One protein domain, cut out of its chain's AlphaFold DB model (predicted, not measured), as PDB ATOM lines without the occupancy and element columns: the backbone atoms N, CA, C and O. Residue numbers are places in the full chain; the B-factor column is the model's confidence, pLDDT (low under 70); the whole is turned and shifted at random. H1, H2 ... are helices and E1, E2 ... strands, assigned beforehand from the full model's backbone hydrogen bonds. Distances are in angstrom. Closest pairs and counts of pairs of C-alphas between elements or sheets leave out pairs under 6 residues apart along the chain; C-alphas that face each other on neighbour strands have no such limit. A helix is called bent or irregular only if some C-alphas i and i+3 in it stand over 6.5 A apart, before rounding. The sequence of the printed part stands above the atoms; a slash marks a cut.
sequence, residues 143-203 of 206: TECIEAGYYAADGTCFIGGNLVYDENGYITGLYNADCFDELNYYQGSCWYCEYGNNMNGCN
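This is residues 143 to 203 of the 206 residues of an uncharacterized protein of Flexilinea flocculi (UniProt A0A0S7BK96). A long, bent hairpin of E3 and E4 makes a strongly twisted sheet, with the short strands E2 and E1 along the other side of E3, one after the other, and the small helix H1 over E1 at one end. After E4, residues 197 to 198 and 201 to 202 pair antiparallel in a small loop. The printed part has 61 residues, with one named helix and, after it along the chain, four named strands, and is mostly strand; in the branched sheet E3 has E1 and E2 as antiparallel neighbours on one side and E4 as its antiparallel neighbour on the other side. It is compact, with a radius of gyration of the C-alphas of 11.9 A, yet elongated, spanning 36 by 21 by 18 A.

E3, residues 171 to 180, is 22.0 A long from C-alpha 171 at (34.914, -45.924, -16.612), and bends by 76 degrees at residue 176. E4, residues 185 to 193, is 19.0 A long, bends by 88 degrees at residue 188 and ends at C-alpha 193 (35.313, -41.738, -24.816). E2 is residues 162 to 165, E1 residues 156 to 159. H1, residues 143 to 147, begins at C-alpha 143 (54.143, -30.291, -26.479).

E3 and E4 form a hairpin, with N 174 and O 192 2.9 A apart. On the other side of E3, E2 lies beside residues 171 to 175, a hairpin with N 162 and O 175 at 2.8 A, and E1 beside residues 177 to 180, antiparallel, with N 159 and O 178 at 2.8 A. E1 and E2 are apart. H1 is on the sheet, over E1, at a height of 9.1 A over the sheet; the closest C-alphas of H1 and E1, those of Cys 145 and Cys 157, are 6.2 A apart. In H1 every O i to N i+4 pair is within hydrogen-bond range.

The two C-alphas farthest apart, those of Asn 168 and Leu 183, are 36.7 A apart. The printed part has no cut and no long link. The mean pLDDT of the printed part is 93.6, and no printed residue is under 70.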
ATOM      1  N   THR A 143      52.822 -29.698 -26.733       94.50
ATOM      2  CA  THR A 143      54.143 -30.291 -26.479       94.50
ATOM      3  C   THR A 143      54.488 -30.293 -24.994       94.50
ATOM      4  O   THR A 143      54.874 -31.332 -24.473       94.50
ATOM      5  N   GLU A 144      54.278 -29.173 -24.295       94.50
ATOM      6  CA  GLU A 144      54.496 -29.097 -22.842       94.50
ATOM      7  C   GLU A 144      53.587 -30.072 -22.080       94.50
ATOM      8  O   GLU A 144      54.017 -30.672 -21.101       94.50
ATOM      9  N   CYS A 145      52.345 -30.262 -22.539       93.81
ATOM     10  CA  CYS A 145      51.401 -31.209 -21.948       93.81
ATOM     11  C   CYS A 145      51.905 -32.660 -22.059       93.81
ATOM     12  O   CYS A 145      51.927 -33.389 -21.066       93.81
ATOM     13  N   ILE A 146      52.387 -33.056 -23.243       93.12
ATOM     14  CA  ILE A 146      52.976 -34.382 -23.482       93.12
ATOM     15  C   ILE A 146      54.282 -34.568 -22.702       93.12
ATOM     16  O   ILE A 146      54.486 -35.611 -22.085       93.12
ATOM     17  N   GLU A 147      55.165 -33.566 -22.699       91.12
ATOM     18  CA  GLU A 147      56.436 -33.605 -21.961       91.12
ATOM     19  C   GLU A 147      56.226 -33.695 -20.445       91.12
ATOM     20  O   GLU A 147      56.996 -34.358 -19.752       91.12
ATOM     21  N   ALA A 148      55.158 -33.080 -19.932       90.69
ATOM     22  CA  ALA A 148      54.724 -33.216 -18.547       90.69
ATOM     23  C   ALA A 148      54.061 -34.574 -18.235       90.69
ATOM     24  O   ALA A 148      53.774 -34.853 -17.071       90.69
ATOM     25  N   GLY A 149      53.838 -35.420 -19.245       90.81
ATOM     26  CA  GLY A 149      53.324 -36.780 -19.089       90.81
ATOM     27  C   GLY A 149      51.813 -36.875 -18.879       90.81
ATOM     28  O   GLY A 149      51.342 -37.913 -18.419       90.81
ATOM     29  N   TYR A 150      51.049 -35.822 -19.184       93.06
ATOM     30  CA  TYR A 150      49.585 -35.858 -19.112       93.06
ATOM     31  C   TYR A 150      48.985 -36.858 -20.101       93.06
ATOM     32  O   TYR A 150      49.596 -37.220 -21.110       93.06
ATOM     33  N   TYR A 151      47.770 -37.321 -19.799       92.81
ATOM     34  CA  TYR A 151      47.096 -38.298 -20.637       92.81
ATOM     35  C   TYR A 151      46.829 -37.729 -22.033       92.81
ATOM     36  O   TYR A 151      46.266 -36.645 -22.175       92.81
ATOM     37  N   ALA A 152      47.190 -38.483 -23.070       92.50
ATOM     38  CA  ALA A 152      46.955 -38.092 -24.449       92.50
ATOM     39  C   ALA A 152      46.304 -39.215 -25.252       92.50
ATOM     40  O   ALA A 152      46.708 -40.376 -25.166       92.50
ATOM     41  N   ALA A 153      45.315 -38.844 -26.058       91.69
ATOM     42  CA  ALA A 153      44.611 -39.730 -26.970       91.69
ATOM     43  C   ALA A 153      44.163 -38.948 -28.204       91.69
ATOM     44  O   ALA A 153      43.815 -37.772 -28.106       91.69
ATOM     45  N   ASP A 154      44.204 -39.593 -29.371       87.88
ATOM     46  CA  ASP A 154      43.731 -39.035 -30.646       87.88
ATOM     47  C   ASP A 154      44.272 -37.625 -30.967       87.88
ATOM     48  O   ASP A 154      43.558 -36.755 -31.460       87.88
ATOM     49  N   GLY A 155      45.555 -37.382 -30.667       91.06
ATOM     50  CA  GLY A 155      46.217 -36.090 -30.910       91.06
ATOM     51  C   GLY A 155      45.796 -34.966 -29.956       91.06
ATOM     52  O   GLY A 155      46.101 -33.804 -30.206       91.06
ATOM     53  N   THR A 156      45.105 -35.303 -28.868       94.56
ATOM     54  CA  THR A 156      44.678 -34.376 -27.821       94.56
ATOM     55  C   THR A 156      45.342 -34.752 -26.504       94.56
ATOM     56  O   THR A 156      45.345 -35.923 -26.128       94.56
ATOM     57  N   CYS A 157      45.902 -33.774 -25.796       95.44
ATOM     58  CA  CYS A 157      46.450 -33.953 -24.454       95.44
ATOM     59  C   CYS A 157      45.496 -33.347 -23.421       95.44
ATOM     60  O   CYS A 157      45.138 -32.174 -23.531       95.44
ATOM     61  N   PHE A 158      45.068 -34.147 -22.448       94.62
ATOM     62  CA  PHE A 158      44.027 -33.831 -21.475       94.62
ATOM     63  C   PHE A 158      44.624 -33.520 -20.104       94.62
ATOM     64  O   PHE A 158      45.541 -34.188 -19.636       94.62
ATOM     65  N   ILE A 159      44.057 -32.525 -19.427       93.69
ATOM     66  CA  ILE A 159      44.433 -32.117 -18.077       93.69
ATOM     67  C   ILE A 159      43.170 -32.111 -17.212       93.69
ATOM     68  O   ILE A 159      42.236 -31.333 -17.426       93.69
ATOM     69  N   GLY A 160      43.147 -32.979 -16.200       90.62
ATOM     70  CA  GLY A 160      42.035 -33.075 -15.255       90.62
ATOM     71  C   GLY A 160      40.773 -33.674 -15.880       90.62
ATOM     72  O   GLY A 160      40.842 -34.685 -16.566       90.62
ATOM     73  N   GLY A 161      39.613 -33.075 -15.602       92.31
ATOM     74  CA  GLY A 161      38.304 -33.577 -16.029       92.31
ATOM     75  C   GLY A 161      37.654 -34.565 -15.053       92.31
ATOM     76  O   GLY A 161      38.244 -35.005 -14.064       92.31
ATOM     77  N   ASN A 162      36.397 -34.897 -15.341       94.38
ATOM     78  CA  ASN A 162      35.550 -35.773 -14.541       94.38
ATOM     79  C   ASN A 162      35.365 -37.112 -15.245       94.38
ATOM     80  O   ASN A 162      34.889 -37.152 -16.380       94.38
ATOM     81  N   LEU A 163      35.700 -38.198 -14.553       95.62
ATOM     82  CA  LEU A 163      35.435 -39.547 -15.037       95.62
ATOM     83  C   LEU A 163      33.937 -39.758 -15.280       95.62
ATOM     84  O   LEU A 163      33.100 -39.338 -14.475       95.62
ATOM     85  N   VAL A 164      33.624 -40.428 -16.383       95.56
ATOM     86  CA  VAL A 164      32.272 -40.844 -16.763       95.56
ATOM     87  C   VAL A 164      32.194 -42.360 -16.670       95.56
ATOM     88  O   VAL A 164      33.159 -43.045 -17.012       95.56
ATOM     89  N   TYR A 165      31.059 -42.867 -16.193       96.62
ATOM     90  CA  TYR A 165      30.847 -44.284 -15.923       96.62
ATOM     91  C   TYR A 165      29.607 -44.806 -16.647       96.62
ATOM     92  O   TYR A 165      28.652 -44.050 -16.837       96.62
ATOM     93  N   ASP A 166      29.613 -46.088 -17.008       95.50
ATOM     94  CA  ASP A 166      28.401 -46.799 -17.430       95.50
ATOM     95  C   ASP A 166      27.491 -47.157 -16.238       95.50
ATOM     96  O   ASP A 166      27.812 -46.916 -15.069       95.50
ATOM     97  N   GLU A 167      26.338 -47.767 -16.526       94.44
ATOM     98  CA  GLU A 167      25.369 -48.199 -15.506       94.44
ATOM     99  C   GLU A 167      25.918 -49.272 -14.544       94.44
ATOM    100  O   GLU A 167      25.384 -49.457 -13.448       94.44
ATOM    101  N   ASN A 168      26.982 -49.981 -14.935       95.38
ATOM    102  CA  ASN A 168      27.648 -50.980 -14.104       95.38
ATOM    103  C   ASN A 168      28.802 -50.393 -13.278       95.38
ATOM    104  O   ASN A 168      29.326 -51.092 -12.408       95.38
ATOM    105  N   GLY A 169      29.156 -49.125 -13.498       96.25
ATOM    106  CA  GLY A 169      30.212 -48.411 -12.794       96.25
ATOM    107  C   GLY A 169      31.592 -48.511 -13.445       96.25
ATOM    108  O   GLY A 169      32.567 -48.119 -12.804       96.25
ATOM    109  N   TYR A 170      31.716 -49.013 -14.677       97.81
ATOM    110  CA  TYR A 170      32.991 -48.994 -15.402       97.81
ATOM    111  C   TYR A 170      33.254 -47.619 -15.995       97.81
ATOM    112  O   TYR A 170      32.342 -46.993 -16.529       97.81
ATOM    113  N   ILE A 171      34.503 -47.158 -15.938       97.44
ATOM    114  CA  ILE A 171      34.914 -45.924 -16.612       97.44
ATOM    115  C   ILE A 171      34.750 -46.098 -18.127       97.44
ATOM    116  O   ILE A 171      35.314 -47.013 -18.726       97.44
ATOM    117  N   THR A 172      34.002 -45.185 -18.740       96.81
ATOM    118  CA  THR A 172      33.753 -45.124 -20.191       96.81
ATOM    119  C   THR A 172      34.386 -43.905 -20.851       96.81
ATOM    120  O   THR A 172      34.475 -43.834 -22.078       96.81
ATOM    121  N   GLY A 173      34.849 -42.942 -20.054       94.88
ATOM    122  CA  GLY A 173      35.469 -41.736 -20.574       94.88
ATOM    123  C   GLY A 173      35.740 -40.665 -19.526       94.88
ATOM    124  O   GLY A 173      35.764 -40.915 -18.319       94.88
ATOM    125  N   LEU A 174      35.944 -39.448 -20.019       94.75
ATOM    126  CA  LEU A 174      36.327 -38.262 -19.260       94.75
ATOM    127  C   LEU A 174      35.639 -37.038 -19.860       94.75
ATOM    128  O   LEU A 174      35.795 -36.814 -21.055       94.75
ATOM    129  N   TYR A 175      34.931 -36.231 -19.065       95.00
ATOM    130  CA  TYR A 175      34.263 -34.992 -19.499       95.00
ATOM    131  C   TYR A 175      34.809 -33.754 -18.792       95.00
ATOM    132  O   TYR A 175      35.281 -33.828 -17.660       95.00
ATOM    133  N   ASN A 176      34.619 -32.589 -19.414       94.94
ATOM    134  CA  ASN A 176      34.982 -31.278 -18.868       94.94
ATOM    135  C   ASN A 176      36.471 -31.170 -18.505       94.94
ATOM    136  O   ASN A 176      36.829 -30.532 -17.516       94.94
ATOM    137  N   ALA A 177      37.330 -31.832 -19.280       94.62
ATOM    138  CA  ALA A 177      38.768 -31.669 -19.162       94.62
ATOM    139  C   ALA A 177      39.209 -30.372 -19.848       94.62
ATOM    140  O   ALA A 177      38.611 -29.937 -20.841       94.62
ATOM    141  N   ASP A 178      40.283 -29.788 -19.331       95.06
ATOM    142  CA  ASP A 178      41.107 -28.884 -20.119       95.06
ATOM    143  C   ASP A 178      41.884 -29.728 -21.133       95.06
ATOM    144  O   ASP A 178      42.302 -30.843 -20.814       95.06
ATOM    145  N   CYS A 179      42.084 -29.237 -22.353       95.19
ATOM    146  CA  CYS A 179      42.939 -29.942 -23.296       95.19
ATOM    147  C   CYS A 179      43.642 -29.037 -24.297       95.19
ATOM    148  O   CYS A 179      43.230 -27.906 -24.564       95.19
ATOM    149  N   PHE A 180      44.707 -29.587 -24.865       96.62
ATOM    150  CA  PHE A 180      45.403 -29.039 -26.014       96.62
ATOM    151  C   PHE A 180      45.243 -29.996 -27.190       96.62
ATOM    152  O   PHE A 180      45.522 -31.188 -27.045       96.62
ATOM    153  N   ASP A 181      44.843 -29.470 -28.345       93.62
ATOM    154  CA  ASP A 181      45.209 -30.079 -29.626       93.62
ATOM    155  C   ASP A 181      46.523 -29.440 -30.123       93.62
ATOM    156  O   ASP A 181      47.100 -28.578 -29.453       93.62
ATOM    157  N   GLU A 182      47.024 -29.844 -31.292       89.06
ATOM    158  CA  GLU A 182      48.285 -29.313 -31.839       89.06
ATOM    159  C   GLU A 182      48.306 -27.778 -32.028       89.06
ATOM    160  O   GLU A 182      49.384 -27.194 -32.161       89.06
ATOM    161  N   LEU A 183      47.147 -27.109 -32.063       90.69
ATOM    162  CA  LEU A 183      46.995 -25.703 -32.449       90.69
ATOM    163  C   LEU A 183      46.339 -24.822 -31.376       90.69
ATOM    164  O   LEU A 183      46.590 -23.616 -31.343       90.69
ATOM    165  N   ASN A 184      45.479 -25.385 -30.533       94.75
ATOM    166  CA  ASN A 184      44.536 -24.668 -29.688       94.75
ATOM    167  C   ASN A 184      44.484 -25.247 -28.274       94.75
ATOM    168  O   ASN A 184      44.676 -26.439 -28.041       94.75
ATOM    169  N   TYR A 185      44.132 -24.370 -27.338       95.94
ATOM    170  CA  TYR A 185      43.759 -24.723 -25.977       95.94
ATOM    171  C   TYR A 185      42.245 -24.610 -25.803       95.94
ATOM    172  O   TYR A 185      41.633 -23.616 -26.209       95.94
ATOM    173  N   TYR A 186      41.663 -25.600 -25.139       95.56
ATOM    174  CA  TYR A 186      40.247 -25.680 -24.820       95.56
ATOM    175  C   TYR A 186      40.085 -25.864 -23.316       95.56
ATOM    176  O   TYR A 186      40.430 -26.902 -22.755       95.56
ATOM    177  N   GLN A 187      39.537 -24.851 -22.653       95.19
ATOM    178  CA  GLN A 187      39.288 -24.900 -21.217       95.19
ATOM    179  C   GLN A 187      37.962 -25.615 -20.925       95.19
ATOM    180  O   GLN A 187      36.920 -25.229 -21.464       95.19
ATOM    181  N   GLY A 188      37.998 -26.644 -20.078       93.19
ATOM    182  CA  GLY A 188      36.851 -27.300 -19.449       93.19
ATOM    183  C   GLY A 188      35.786 -27.845 -20.397       93.19
ATOM    184  O   GLY A 188      34.634 -27.985 -19.997       93.19
ATOM    185  N   SER A 189      36.129 -28.100 -21.658       93.38
ATOM    186  CA  SER A 189      35.172 -28.458 -22.717       93.38
ATOM    187  C   SER A 189      35.545 -29.734 -23.457       93.38
ATOM    188  O   SER A 189      34.761 -30.222 -24.272       93.38
ATOM    189  N   CYS A 190      36.710 -30.303 -23.154       94.19
ATOM    190  CA  CYS A 190      37.166 -31.513 -23.800       94.19
ATOM    191  C   CYS A 190      36.540 -32.735 -23.154       94.19
ATOM    192  O   CYS A 190      36.272 -32.787 -21.947       94.19
ATOM    193  N   TRP A 191      36.318 -33.729 -23.997       93.56
ATOM    194  CA  TRP A 191      35.795 -35.016 -23.610       93.56
ATOM    195  C   TRP A 191      36.501 -36.111 -24.396       93.56
ATOM    196  O   TRP A 191      36.902 -35.905 -25.540       93.56
ATOM    197  N   TYR A 192      36.652 -37.258 -23.752       94.25
ATOM    198  CA  TYR A 192      37.231 -38.466 -24.313       94.25
ATOM    199  C   TYR A 192      36.304 -39.639 -24.006       94.25
ATOM    200  O   TYR A 192      35.782 -39.725 -22.892       94.25
ATOM    201  N   CYS A 193      36.115 -40.532 -24.976       95.31
ATOM    202  CA  CYS A 193      35.313 -41.738 -24.816       95.31
ATOM    203  C   CYS A 193      36.111 -42.962 -25.255       95.31
ATOM    204  O   CYS A 193      36.398 -43.117 -26.441       95.31
ATOM    205  N   GLU A 194      36.408 -43.842 -24.301       94.38
ATOM    206  CA  GLU A 194      37.241 -45.036 -24.496       94.38
ATOM    207  C   GLU A 194      36.621 -45.994 -25.526       94.38
ATOM    208  O   GLU A 194      37.297 -46.519 -26.407       94.38
ATOM    209  N   TYR A 195      35.298 -46.168 -25.470       94.06
ATOM    210  CA  TYR A 195      34.561 -47.118 -26.312       94.06
ATOM    211  C   TYR A 195      33.801 -46.427 -27.455       94.06
ATOM    212  O   TYR A 195      32.798 -46.931 -27.974       94.06
ATOM    213  N   GLY A 196      34.268 -45.242 -27.854       93.25
ATOM    214  CA  GLY A 196      33.580 -44.365 -28.794       93.25
ATOM    215  C   GLY A 196      32.348 -43.691 -28.185       93.25
ATOM    216  O   GLY A 196      32.030 -43.851 -27.006       93.25
ATOM    217  N   ASN A 197      31.650 -42.905 -28.999       93.56
ATOM    218  CA  ASN A 197      30.534 -42.081 -28.555       93.56
ATOM    219  C   ASN A 197      29.304 -42.199 -29.463       93.56
ATOM    220  O   ASN A 197      29.375 -42.583 -30.632       93.56
ATOM    221  N   ASN A 198      28.158 -41.822 -28.906       90.00
ATOM    222  CA  ASN A 198      26.891 -41.642 -29.598       90.00
ATOM    223  C   ASN A 198      26.284 -40.268 -29.236       90.00
ATOM    224  O   ASN A 198      26.919 -39.441 -28.584       90.00
ATOM    225  N   MET A 199      25.047 -39.997 -29.671       86.31
ATOM    226  CA  MET A 199      24.383 -38.706 -29.418       86.31
ATOM    227  C   MET A 199      24.144 -38.382 -27.933       86.31
ATOM    228  O   MET A 199      23.922 -37.221 -27.603       86.31
ATOM    229  N   ASN A 200      24.178 -39.389 -27.059       84.25
ATOM    230  CA  ASN A 200      23.937 -39.264 -25.623       84.25
ATOM    231  C   ASN A 200      25.233 -39.239 -24.796       84.25
ATOM    232  O   ASN A 200      25.160 -39.029 -23.588       84.25
ATOM    233  N   GLY A 201      26.403 -39.443 -25.412       90.38
ATOM    234  CA  GLY A 201      27.687 -39.466 -24.709       90.38
ATOM    235  C   GLY A 201      28.578 -40.650 -25.080       90.38
ATOM    236  O   GLY A 201      28.444 -41.213 -26.166       90.38
ATOM    237  N   CYS A 202      29.500 -41.010 -24.183       95.38
ATOM    238  CA  CYS A 202      30.338 -42.202 -24.321       95.38
ATOM    239  C   CYS A 202      29.503 -43.484 -24.330       95.38
ATOM    240  O   CYS A 202      28.486 -43.578 -23.644       95.38
ATOM    241  N   ASN A 203      29.938 -44.460 -25.124       95.81
ATOM    242  CA  ASN A 203      29.345 -45.791 -25.129       95.81
ATOM    243  C   ASN A 203      29.755 -46.569 -23.873       95.81
ATOM    244  O   ASN A 203      30.842 -46.360 -23.329       95.81
TER     245      ASN A 203